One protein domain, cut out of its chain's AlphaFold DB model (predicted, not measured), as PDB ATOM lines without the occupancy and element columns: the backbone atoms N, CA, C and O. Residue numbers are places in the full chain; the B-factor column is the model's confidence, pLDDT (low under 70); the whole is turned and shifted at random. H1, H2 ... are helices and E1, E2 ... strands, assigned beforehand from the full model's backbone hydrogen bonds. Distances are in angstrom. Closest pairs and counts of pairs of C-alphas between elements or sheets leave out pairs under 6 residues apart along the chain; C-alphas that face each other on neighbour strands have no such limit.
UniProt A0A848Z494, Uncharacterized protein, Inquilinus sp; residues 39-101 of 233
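Overview. This is residues 39 to 101 of the 233 residues of an uncharacterized protein of Inquilinus sp (UniProt A0A848Z494). What does the domain look like? A narrow antiparallel sheet, mostly the long strands E2 and E3 side by side with short E1 beside one end of E2, is covered on one face by H1. H2 stands up from the same face near the end of E2. Which parts follow along the chain? The printed part has 63 residues with three named strands and two named helices, E1 H1 E2 H2 E3, class mixed; the sheet order is E1, E2, E3, and H1 and H2 on one face make two layers. How big is it? It is compact, with a radius of gyration of the C-alphas of 11.7 A, but elongated, spanning 38 by 23 by 19 A.

Along the chain. Where are the strands? E2 is residues 68 to 76, 23.0 A long, E3 is 93 to 99, 19.1 A, and E1 is 43 to 45, from C-alpha 43 at (93.093, -8.885, 10.353). E3 ends with C-alpha 99 at (96.690, -30.099, 1.188). Where are the helices? H1 is residues 51 to 63, 18.5 A, and H2 is 77 to 84, 10.5 A.

Arrangement. How do the strands pair? E2 bends by 62 degrees at residue 71. E2 and E3 are antiparallel at 164 degrees, with N 96 and O 72 2.8 A apart; E1 and E2 are antiparallel at 136 degrees, with N 44 and O 75 2.8 A apart. How do the helices stand? H1 runs slantwise to the strands, at 38 degrees to E2 on the local plane, with the closest C-alphas, those of Arg 61 and Val 70, 6.0 A apart. With residues 52 to 53 alone H1 only just touches H2, with 3 pairs of C-alphas within 8 A, the closest those of Val 52 and Arg 84, 5.9 A. In H1 and H2 every O i to N i+4 pair is within hydrogen-bond range.

Size, cuts and confidence. What lies farthest apart? The C-alphas of Asn 87 and Ile 101 are 38.8 A apart. Are there cuts or low confidence? The printed part has no cut, and no printed residue is under 70 in pLDDT.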
ATOM      1  N   ALA A  39      92.671 -15.449  13.210       96.50
ATOM      2  CA  ALA A  39      93.133 -14.360  12.354       96.50
ATOM      3  C   ALA A  39      94.413 -13.707  12.935       96.50
ATOM      4  O   ALA A  39      94.506 -13.516  14.159       96.50
ATOM      5  N   PRO A  40      95.409 -13.362  12.099       96.62
ATOM      6  CA  PRO A  40      96.526 -12.500  12.485       96.62
ATOM      7  C   PRO A  40      96.094 -11.153  13.086       96.62
ATOM      8  O   PRO A  40      94.945 -10.728  12.977       96.62
ATOM      9  N   GLU A  41      97.028 -10.464  13.744       95.19
ATOM     10  CA  GLU A  41      96.751  -9.147  14.336       95.19
ATOM     11  C   GLU A  41      96.389  -8.135  13.257       95.19
ATOM     12  O   GLU A  41      96.981  -8.165  12.187       95.19
ATOM     13  N   GLY A  42      95.418  -7.263  13.529       96.12
ATOM     14  CA  GLY A  42      94.931  -6.293  12.540       96.12
ATOM     15  C   GLY A  42      94.017  -6.887  11.464       96.12
ATOM     16  O   GLY A  42      93.348  -6.134  10.767       96.12
ATOM     17  N   THR A  43      93.903  -8.217  11.378       98.31
ATOM     18  CA  THR A  43      93.093  -8.885  10.353       98.31
ATOM     19  C   THR A  43      91.782  -9.447  10.899       98.31
ATOM     20  O   THR A  43      91.641  -9.778  12.080       98.31
ATOM     21  N   CYS A  44      90.803  -9.573  10.011       98.19
ATOM     22  CA  CYS A  44      89.464 -10.067  10.274       98.19
ATOM     23  C   CYS A  44      89.162 -11.264   9.363       98.19
ATOM     24  O   CYS A  44      89.411 -11.228   8.160       98.19
ATOM     25  N   THR A  45      88.584 -12.329   9.925       97.94
ATOM     26  CA  THR A  45      88.165 -13.506   9.149       97.94
ATOM     27  C   THR A  45      86.995 -13.165   8.222       97.94
ATOM     28  O   THR A  45      86.036 -12.495   8.623       97.94
ATOM     29  N   LEU A  46      87.053 -13.673   6.991       98.06
ATOM     30  CA  LEU A  46      85.955 -13.594   6.031       98.06
ATOM     31  C   LEU A  46      84.817 -14.543   6.436       98.06
ATOM     32  O   LEU A  46      85.044 -15.647   6.929       98.06
ATOM     33  N   SER A  47      83.577 -14.122   6.206       96.81
ATOM     34  CA  SER A  47      82.360 -14.829   6.605       96.81
ATOM     35  C   SER A  47      81.502 -15.185   5.400       96.81
ATOM     36  O   SER A  47      81.114 -14.315   4.627       96.81
ATOM     37  N   ASP A  48      81.080 -16.442   5.292       96.12
ATOM     38  CA  ASP A  48      80.137 -16.884   4.255       96.12
ATOM     39  C   ASP A  48      78.739 -16.242   4.364       96.12
ATOM     40  O   ASP A  48      77.919 -16.368   3.455       96.12
ATOM     41  N   ARG A  49      78.470 -15.524   5.461       97.00
ATOM     42  CA  ARG A  49      77.224 -14.785   5.695       97.00
ATOM     43  C   ARG A  49      77.210 -13.401   5.053       97.00
ATOM     44  O   ARG A  49      76.142 -12.798   4.972       97.00
ATOM     45  N   ASN A  50      78.365 -12.875   4.642       97.44
ATOM     46  CA  ASN A  50      78.446 -11.618   3.906       97.44
ATOM     47  C   ASN A  50      78.644 -11.914   2.403       97.44
ATOM     48  O   ASN A  50      79.541 -12.682   2.067       97.44
ATOM     49  N   PRO A  51      77.853 -11.324   1.486       96.69
ATOM     50  CA  PRO A  51      77.982 -11.598   0.053       96.69
ATOM     51  C   PRO A  51      79.352 -11.262  -0.557       96.69
ATOM     52  O   PRO A  51      79.802 -11.986  -1.443       96.69
ATOM     53  N   VAL A  52      80.017 -10.196  -0.090       95.75
ATOM     54  CA  VAL A  52      81.340  -9.774  -0.591       95.75
ATOM     55  C   VAL A  52      82.395 -10.804  -0.196       95.75
ATOM     56  O   VAL A  52      83.091 -11.355  -1.046       95.75
ATOM     57  N   ASP A  53      82.442 -11.145   1.089       97.62
ATOM     58  CA  ASP A  53      83.310 -12.192   1.622       97.62
ATOM     59  C   ASP A  53      83.066 -13.551   0.953       97.62
ATOM     60  O   ASP A  53      84.010 -14.267   0.622       97.62
ATOM     61  N   LEU A  54      81.795 -13.922   0.752       96.44
ATOM     62  CA  LEU A  54      81.418 -15.186   0.128       96.44
ATOM     63  C   LEU A  54      81.971 -15.284  -1.295       96.44
ATOM     64  O   LEU A  54      82.445 -16.351  -1.682       96.44
ATOM     65  N   GLN A  55      81.949 -14.190  -2.056       95.38
ATOM     66  CA  GLN A  55      82.511 -14.167  -3.402       95.38
ATOM     67  C   GLN A  55      84.027 -14.413  -3.384       95.38
ATOM     68  O   GLN A  55      84.515 -15.242  -4.156       95.38
ATOM     69  N   ALA A  56      84.759 -13.773  -2.466       94.81
ATOM     70  CA  ALA A  56      86.192 -14.015  -2.284       94.81
ATOM     71  C   ALA A  56      86.479 -15.470  -1.861       94.81
ATOM     72  O   ALA A  56      87.344 -16.130  -2.435       94.81
ATOM     73  N   LEU A  57      85.689 -16.020  -0.931       96.44
ATOM     74  CA  LEU A  57      85.789 -17.419  -0.501       96.44
ATOM     75  C   LEU A  57      85.514 -18.408  -1.645       96.44
ATOM     76  O   LEU A  57      86.178 -19.441  -1.735       96.44
ATOM     77  N   ILE A  58      84.538 -18.126  -2.514       95.81
ATOM     78  CA  ILE A  58      84.247 -18.951  -3.696       95.81
ATOM     79  C   ILE A  58      85.440 -18.941  -4.648       95.81
ATOM     80  O   ILE A  58      85.884 -20.018  -5.053       95.81
ATOM     81  N   LEU A  59      85.979 -17.762  -4.967       94.00
ATOM     82  CA  LEU A  59      87.136 -17.634  -5.849       94.00
ATOM     83  C   LEU A  59      88.345 -18.393  -5.286       94.00
ATOM     84  O   LEU A  59      88.942 -19.210  -5.985       94.00
ATOM     85  N   GLN A  60      88.649 -18.223  -3.998       95.38
ATOM     86  CA  GLN A  60      89.772 -18.915  -3.369       95.38
ATOM     87  C   GLN A  60      89.613 -20.437  -3.391       95.38
ATOM     88  O   GLN A  60      90.579 -21.166  -3.624       95.38
ATOM     89  N   ARG A  61      88.393 -20.944  -3.178       95.38
ATOM     90  CA  ARG A  61      88.097 -22.382  -3.282       95.38
ATOM     91  C   ARG A  61      88.240 -22.895  -4.709       95.38
ATOM     92  O   ARG A  61      88.703 -24.016  -4.884       95.38
ATOM     93  N   GLN A  62      87.868 -22.102  -5.712       93.44
ATOM     94  CA  GLN A  62      88.059 -22.457  -7.121       93.44
ATOM     95  C   GLN A  62      89.545 -22.532  -7.482       93.44
ATOM     96  O   GLN A  62      89.964 -23.515  -8.084       93.44
ATOM     97  N   LEU A  63      90.347 -21.557  -7.044       89.88
ATOM     98  CA  LEU A  63      91.801 -21.538  -7.261       89.88
ATOM     99  C   LEU A  63      92.521 -22.720  -6.591       89.88
ATOM    100  O   LEU A  63      93.546 -23.183  -7.080       89.88
ATOM    101  N   ASN A  64      91.969 -23.236  -5.491       93.56
ATOM    102  CA  ASN A  64      92.515 -24.376  -4.748       93.56
ATOM    103  C   ASN A  64      91.813 -25.708  -5.058       93.56
ATOM    104  O   ASN A  64      92.075 -26.722  -4.403       93.56
ATOM    105  N   ALA A  65      90.905 -25.732  -6.035       92.81
ATOM    106  CA  ALA A  65      90.118 -26.915  -6.334       92.81
ATOM    107  C   ALA A  65      91.021 -28.073  -6.787       92.81
ATOM    108  O   ALA A  65      91.761 -27.971  -7.761       92.81
ATOM    109  N   GLY A  66      90.936 -29.199  -6.078       90.62
ATOM    110  CA  GLY A  66      91.713 -30.405  -6.374       90.62
ATOM    111  C   GLY A  66      93.126 -30.425  -5.783       90.62
ATOM    112  O   GLY A  66      93.769 -31.472  -5.846       90.62
ATOM    113  N   SER A  67      93.594 -29.328  -5.177       92.06
ATOM    114  CA  SER A  67      94.913 -29.246  -4.537       92.06
ATOM    115  C   SER A  67      94.821 -29.044  -3.027       92.06
ATOM    116  O   SER A  67      95.461 -29.790  -2.284       92.06
ATOM    117  N   ASN A  68      93.996 -28.101  -2.558       95.56
ATOM    118  CA  ASN A  68      93.888 -27.752  -1.142       95.56
ATOM    119  C   ASN A  68      92.433 -27.602  -0.675       95.56
ATOM    120  O   ASN A  68      91.545 -27.149  -1.396       95.56
ATOM    121  N   HIS A  69      92.206 -27.905   0.598       95.00
ATOM    122  CA  HIS A  69      91.051 -27.442   1.348       95.00
ATOM    123  C   HIS A  69      91.297 -26.015   1.848       95.00
ATOM    124  O   HIS A  69      92.293 -25.764   2.522       95.00
ATOM    125  N   VAL A  70      90.373 -25.094   1.561       96.25
ATOM    126  CA  VAL A  70      90.378 -23.745   2.149       96.25
ATOM    127  C   VAL A  70      89.719 -23.809   3.522       96.25
ATOM    128  O   VAL A  70      88.507 -24.012   3.605       96.25
ATOM    129  N   LEU A  71      90.511 -23.653   4.584       96.56
ATOM    130  CA  LEU A  71      90.026 -23.707   5.966       96.56
ATOM    131  C   LEU A  71      89.396 -22.374   6.375       96.56
ATOM    132  O   LEU A  71      88.278 -22.335   6.878       96.56
ATOM    133  N   SER A  72      90.094 -21.272   6.103       97.56
ATOM    134  CA  SER A  72      89.594 -19.915   6.328       97.56
ATOM    135  C   SER A  72      90.396 -18.896   5.530       97.56
ATOM    136  O   SER A  72      91.559 -19.132   5.209       97.56
ATOM    137  N   MET A  73      89.802 -17.732   5.291       98.06
ATOM    138  CA  MET A  73      90.483 -16.553   4.754       98.06
ATOM    139  C   MET A  73      90.364 -15.400   5.742       98.06
ATOM    140  O   MET A  73      89.389 -15.323   6.494       98.06
ATOM    141  N   PHE A  74      91.336 -14.505   5.721       98.38
ATOM    142  CA  PHE A  74      91.338 -13.273   6.498       98.38
ATOM    143  C   PHE A  74      91.901 -12.136   5.647       98.38
ATOM    144  O   PHE A  74      92.597 -12.388   4.668       98.38
ATOM    145  N   ALA A  75      91.575 -10.906   6.018       97.94
ATOM    146  CA  ALA A  75      92.120  -9.702   5.400       97.94
ATOM    147  C   ALA A  75      92.262  -8.589   6.439       97.94
ATOM    148  O   ALA A  75      91.685  -8.724   7.525       97.94
ATOM    149  N   ASP A  76      92.977  -7.504   6.132       97.44
ATOM    150  CA  ASP A  76      92.979  -6.305   6.982       97.44
ATOM    151  C   ASP A  76      91.539  -5.903   7.353       97.44
ATOM    152  O   ASP A  76      90.620  -5.897   6.525       97.44
ATOM    153  N   CYS A  77      91.307  -5.615   8.635       97.81
ATOM    154  CA  CYS A  77      89.961  -5.325   9.120       97.81
ATOM    155  C   CYS A  77      89.365  -4.056   8.485       97.81
ATOM    156  O   CYS A  77      88.147  -4.000   8.283       97.81
ATOM    157  N   GLY A  78      90.193  -3.049   8.191       97.44
ATOM    158  CA  GLY A  78      89.786  -1.805   7.544       97.44
ATOM    159  C   GLY A  78      89.429  -2.015   6.075       97.44
ATOM    160  O   GLY A  78      88.338  -1.618   5.658       97.44
ATOM    161  N   GLU A  79      90.287  -2.705   5.321       96.81
ATOM    162  CA  GLU A  79      90.026  -3.089   3.927       96.81
ATOM    163  C   GLU A  79      88.750  -3.923   3.813       96.81
ATOM    164  O   GLU A  79      87.856  -3.610   3.024       96.81
ATOM    165  N   LEU A  80      88.598  -4.932   4.675       97.44
ATOM    166  CA  LEU A  80      87.416  -5.785   4.677       97.44
ATOM    167  C   LEU A  80      86.139  -5.007   4.990       97.44
ATOM    168  O   LEU A  80      85.092  -5.258   4.388       97.44
ATOM    169  N   GLN A  81      86.199  -4.038   5.902       98.00
ATOM    170  CA  GLN A  81      85.062  -3.164   6.168       98.00
ATOM    171  C   GLN A  81      84.745  -2.253   4.972       98.00
ATOM    172  O   GLN A  81      83.568  -2.105   4.628       98.00
ATOM    173  N   ALA A  82      85.760  -1.669   4.331       97.38
ATOM    174  CA  ALA A  82      85.594  -0.812   3.160       97.38
ATOM    175  C   ALA A  82      85.002  -1.582   1.968       97.38
ATOM    176  O   ALA A  82      84.025  -1.125   1.372       97.38
ATOM    177  N   ALA A  83      85.511  -2.784   1.688       96.38
ATOM    178  CA  ALA A  83      85.011  -3.666   0.637       96.38
ATOM    179  C   ALA A  83      83.550  -4.078   0.881       96.38
ATOM    180  O   ALA A  83      82.706  -3.969  -0.009       96.38
ATOM    181  N   ARG A  84      83.196  -4.456   2.118       97.19
ATOM    182  CA  ARG A  84      81.802  -4.764   2.499       97.19
ATOM    183  C   ARG A  84      80.860  -3.563   2.363       97.19
ATOM    184  O   ARG A  84      79.662  -3.758   2.172       97.19
ATOM    185  N   ALA A  85      81.382  -2.342   2.476       97.75
ATOM    186  CA  ALA A  85      80.640  -1.105   2.246       97.75
ATOM    187  C   ALA A  85      80.597  -0.681   0.763       97.75
ATOM    188  O   ALA A  85      79.955   0.320   0.451       97.75
ATOM    189  N   GLY A  86      81.258  -1.419  -0.139       96.12
ATOM    190  CA  GLY A  86      81.358  -1.094  -1.564       96.12
ATOM    191  C   GLY A  86      82.307   0.066  -1.881       96.12
ATOM    192  O   GLY A  86      82.177   0.674  -2.938       96.12
ATOM    193  N   ASN A  87      83.227   0.392  -0.966       95.31
ATOM    194  CA  ASN A  87      84.098   1.570  -1.037       95.31
ATOM    195  C   ASN A  87      85.596   1.221  -1.104       95.31
ATOM    196  O   ASN A  87      86.430   2.074  -0.808       95.31
ATOM    197  N   GLY A  88      85.952  -0.021  -1.427       90.88
ATOM    198  CA  GLY A  88      87.346  -0.443  -1.470       90.88
ATOM    199  C   GLY A  88      87.523  -1.858  -1.998       90.88
ATOM    200  O   GLY A  88      86.550  -2.584  -2.213       90.88
ATOM    201  N   GLU A  89      88.782  -2.221  -2.180       88.88
ATOM    202  CA  GLU A  89      89.235  -3.538  -2.617       88.88
ATOM    203  C   GLU A  89      89.960  -4.245  -1.466       88.88
ATOM    204  O   GLU A  89      90.239  -3.640  -0.431       88.88
ATOM    205  N   LEU A  90      90.200  -5.545  -1.633       89.88
ATOM    206  CA  LEU A  90      90.955  -6.361  -0.689       89.88
ATOM    207  C   LEU A  90      92.331  -6.631  -1.292       89.88
ATOM    208  O   LEU A  90      92.412  -7.322  -2.311       89.88
ATOM    209  N   PHE A  91      93.384  -6.121  -0.665       87.94
ATOM    210  CA  PHE A  91      94.759  -6.318  -1.121       87.94
ATOM    211  C   PHE A  91      95.540  -7.187  -0.140       87.94
ATOM    212  O   PHE A  91      96.162  -8.166  -0.557       87.94
ATOM    213  N   ASP A  92      95.443  -6.889   1.155       91.50
ATOM    214  CA  ASP A  92      96.093  -7.670   2.204       91.50
ATOM    215  C   ASP A  92      95.190  -8.840   2.608       91.50
ATOM    216  O   ASP A  92      94.354  -8.743   3.511       91.50
ATOM    217  N   ILE A  93      95.314  -9.946   1.869       94.88
ATOM    218  CA  ILE A  93      94.556 -11.180   2.090       94.88
ATOM    219  C   ILE A  93      95.511 -12.306   2.478       94.88
ATOM    220  O   ILE A  93      96.510 -12.575   1.809       94.88
ATOM    221  N   GLY A  94      95.128 -13.069   3.498       97.25
ATOM    222  CA  GLY A  94      95.765 -14.333   3.831       97.25
ATOM    223  C   GLY A  94      94.788 -15.500   3.887       97.25
ATOM    224  O   GLY A  94      93.572 -15.351   4.027       97.25
ATOM    225  N   THR A  95      95.327 -16.708   3.733       98.19
ATOM    226  CA  THR A  95      94.526 -17.939   3.700       98.19
ATOM    227  C   THR A  95      95.167 -19.043   4.529       98.19
ATOM    228  O   THR A  95      96.373 -19.264   4.458       98.19
ATOM    229  N   TYR A  96      94.333 -19.777   5.265       98.38
ATOM    230  CA  TYR A  96      94.677 -21.071   5.843       98.38
ATOM    231  C   TYR A  96      94.239 -22.185   4.896       98.38
ATOM    232  O   TYR A  96      93.058 -22.278   4.537       98.38
ATOM    233  N   LEU A  97      95.178 -23.041   4.510       97.44
ATOM    234  CA  LEU A  97      94.946 -24.161   3.605       97.44
ATOM    235  C   LEU A  97      95.367 -25.479   4.257       97.44
ATOM    236  O   LEU A  97      96.215 -25.508   5.143       97.44
ATOM    237  N   ALA A  98      94.807 -26.581   3.779       96.00
ATOM    238  CA  ALA A  98      95.313 -27.920   4.057       96.00
ATOM    239  C   ALA A  98      95.406 -28.710   2.745       96.00
ATOM    240  O   ALA A  98      94.403 -28.776   2.025       96.00
ATOM    241  N   PRO A  99      96.557 -29.314   2.408       94.06
ATOM    242  CA  PRO A  99      96.690 -30.099   1.188       94.06
ATOM    243  C   PRO A  99      95.684 -31.253   1.134       94.06
ATOM    244  O   PRO A  99      95.439 -31.935   2.127       94.06
ATOM    245  N   MET A 100      95.118 -31.505  -0.047       90.62
ATOM    246  CA  MET A 100      94.276 -32.685  -0.287       90.62
ATOM    247  C   MET A 100      95.115 -33.962  -0.444       90.62
ATOM    248  O   MET A 100      94.623 -35.072  -0.222       90.62
ATOM    249  N   ILE A 101      96.382 -33.813  -0.849       79.25
ATOM    250  CA  ILE A 101      97.340 -34.915  -0.949       79.25
ATOM    251  C   ILE A 101      97.671 -35.393   0.464       79.25
ATOM    252  O   ILE A 101      98.080 -34.609   1.311       79.25
TER     253      ILE A 101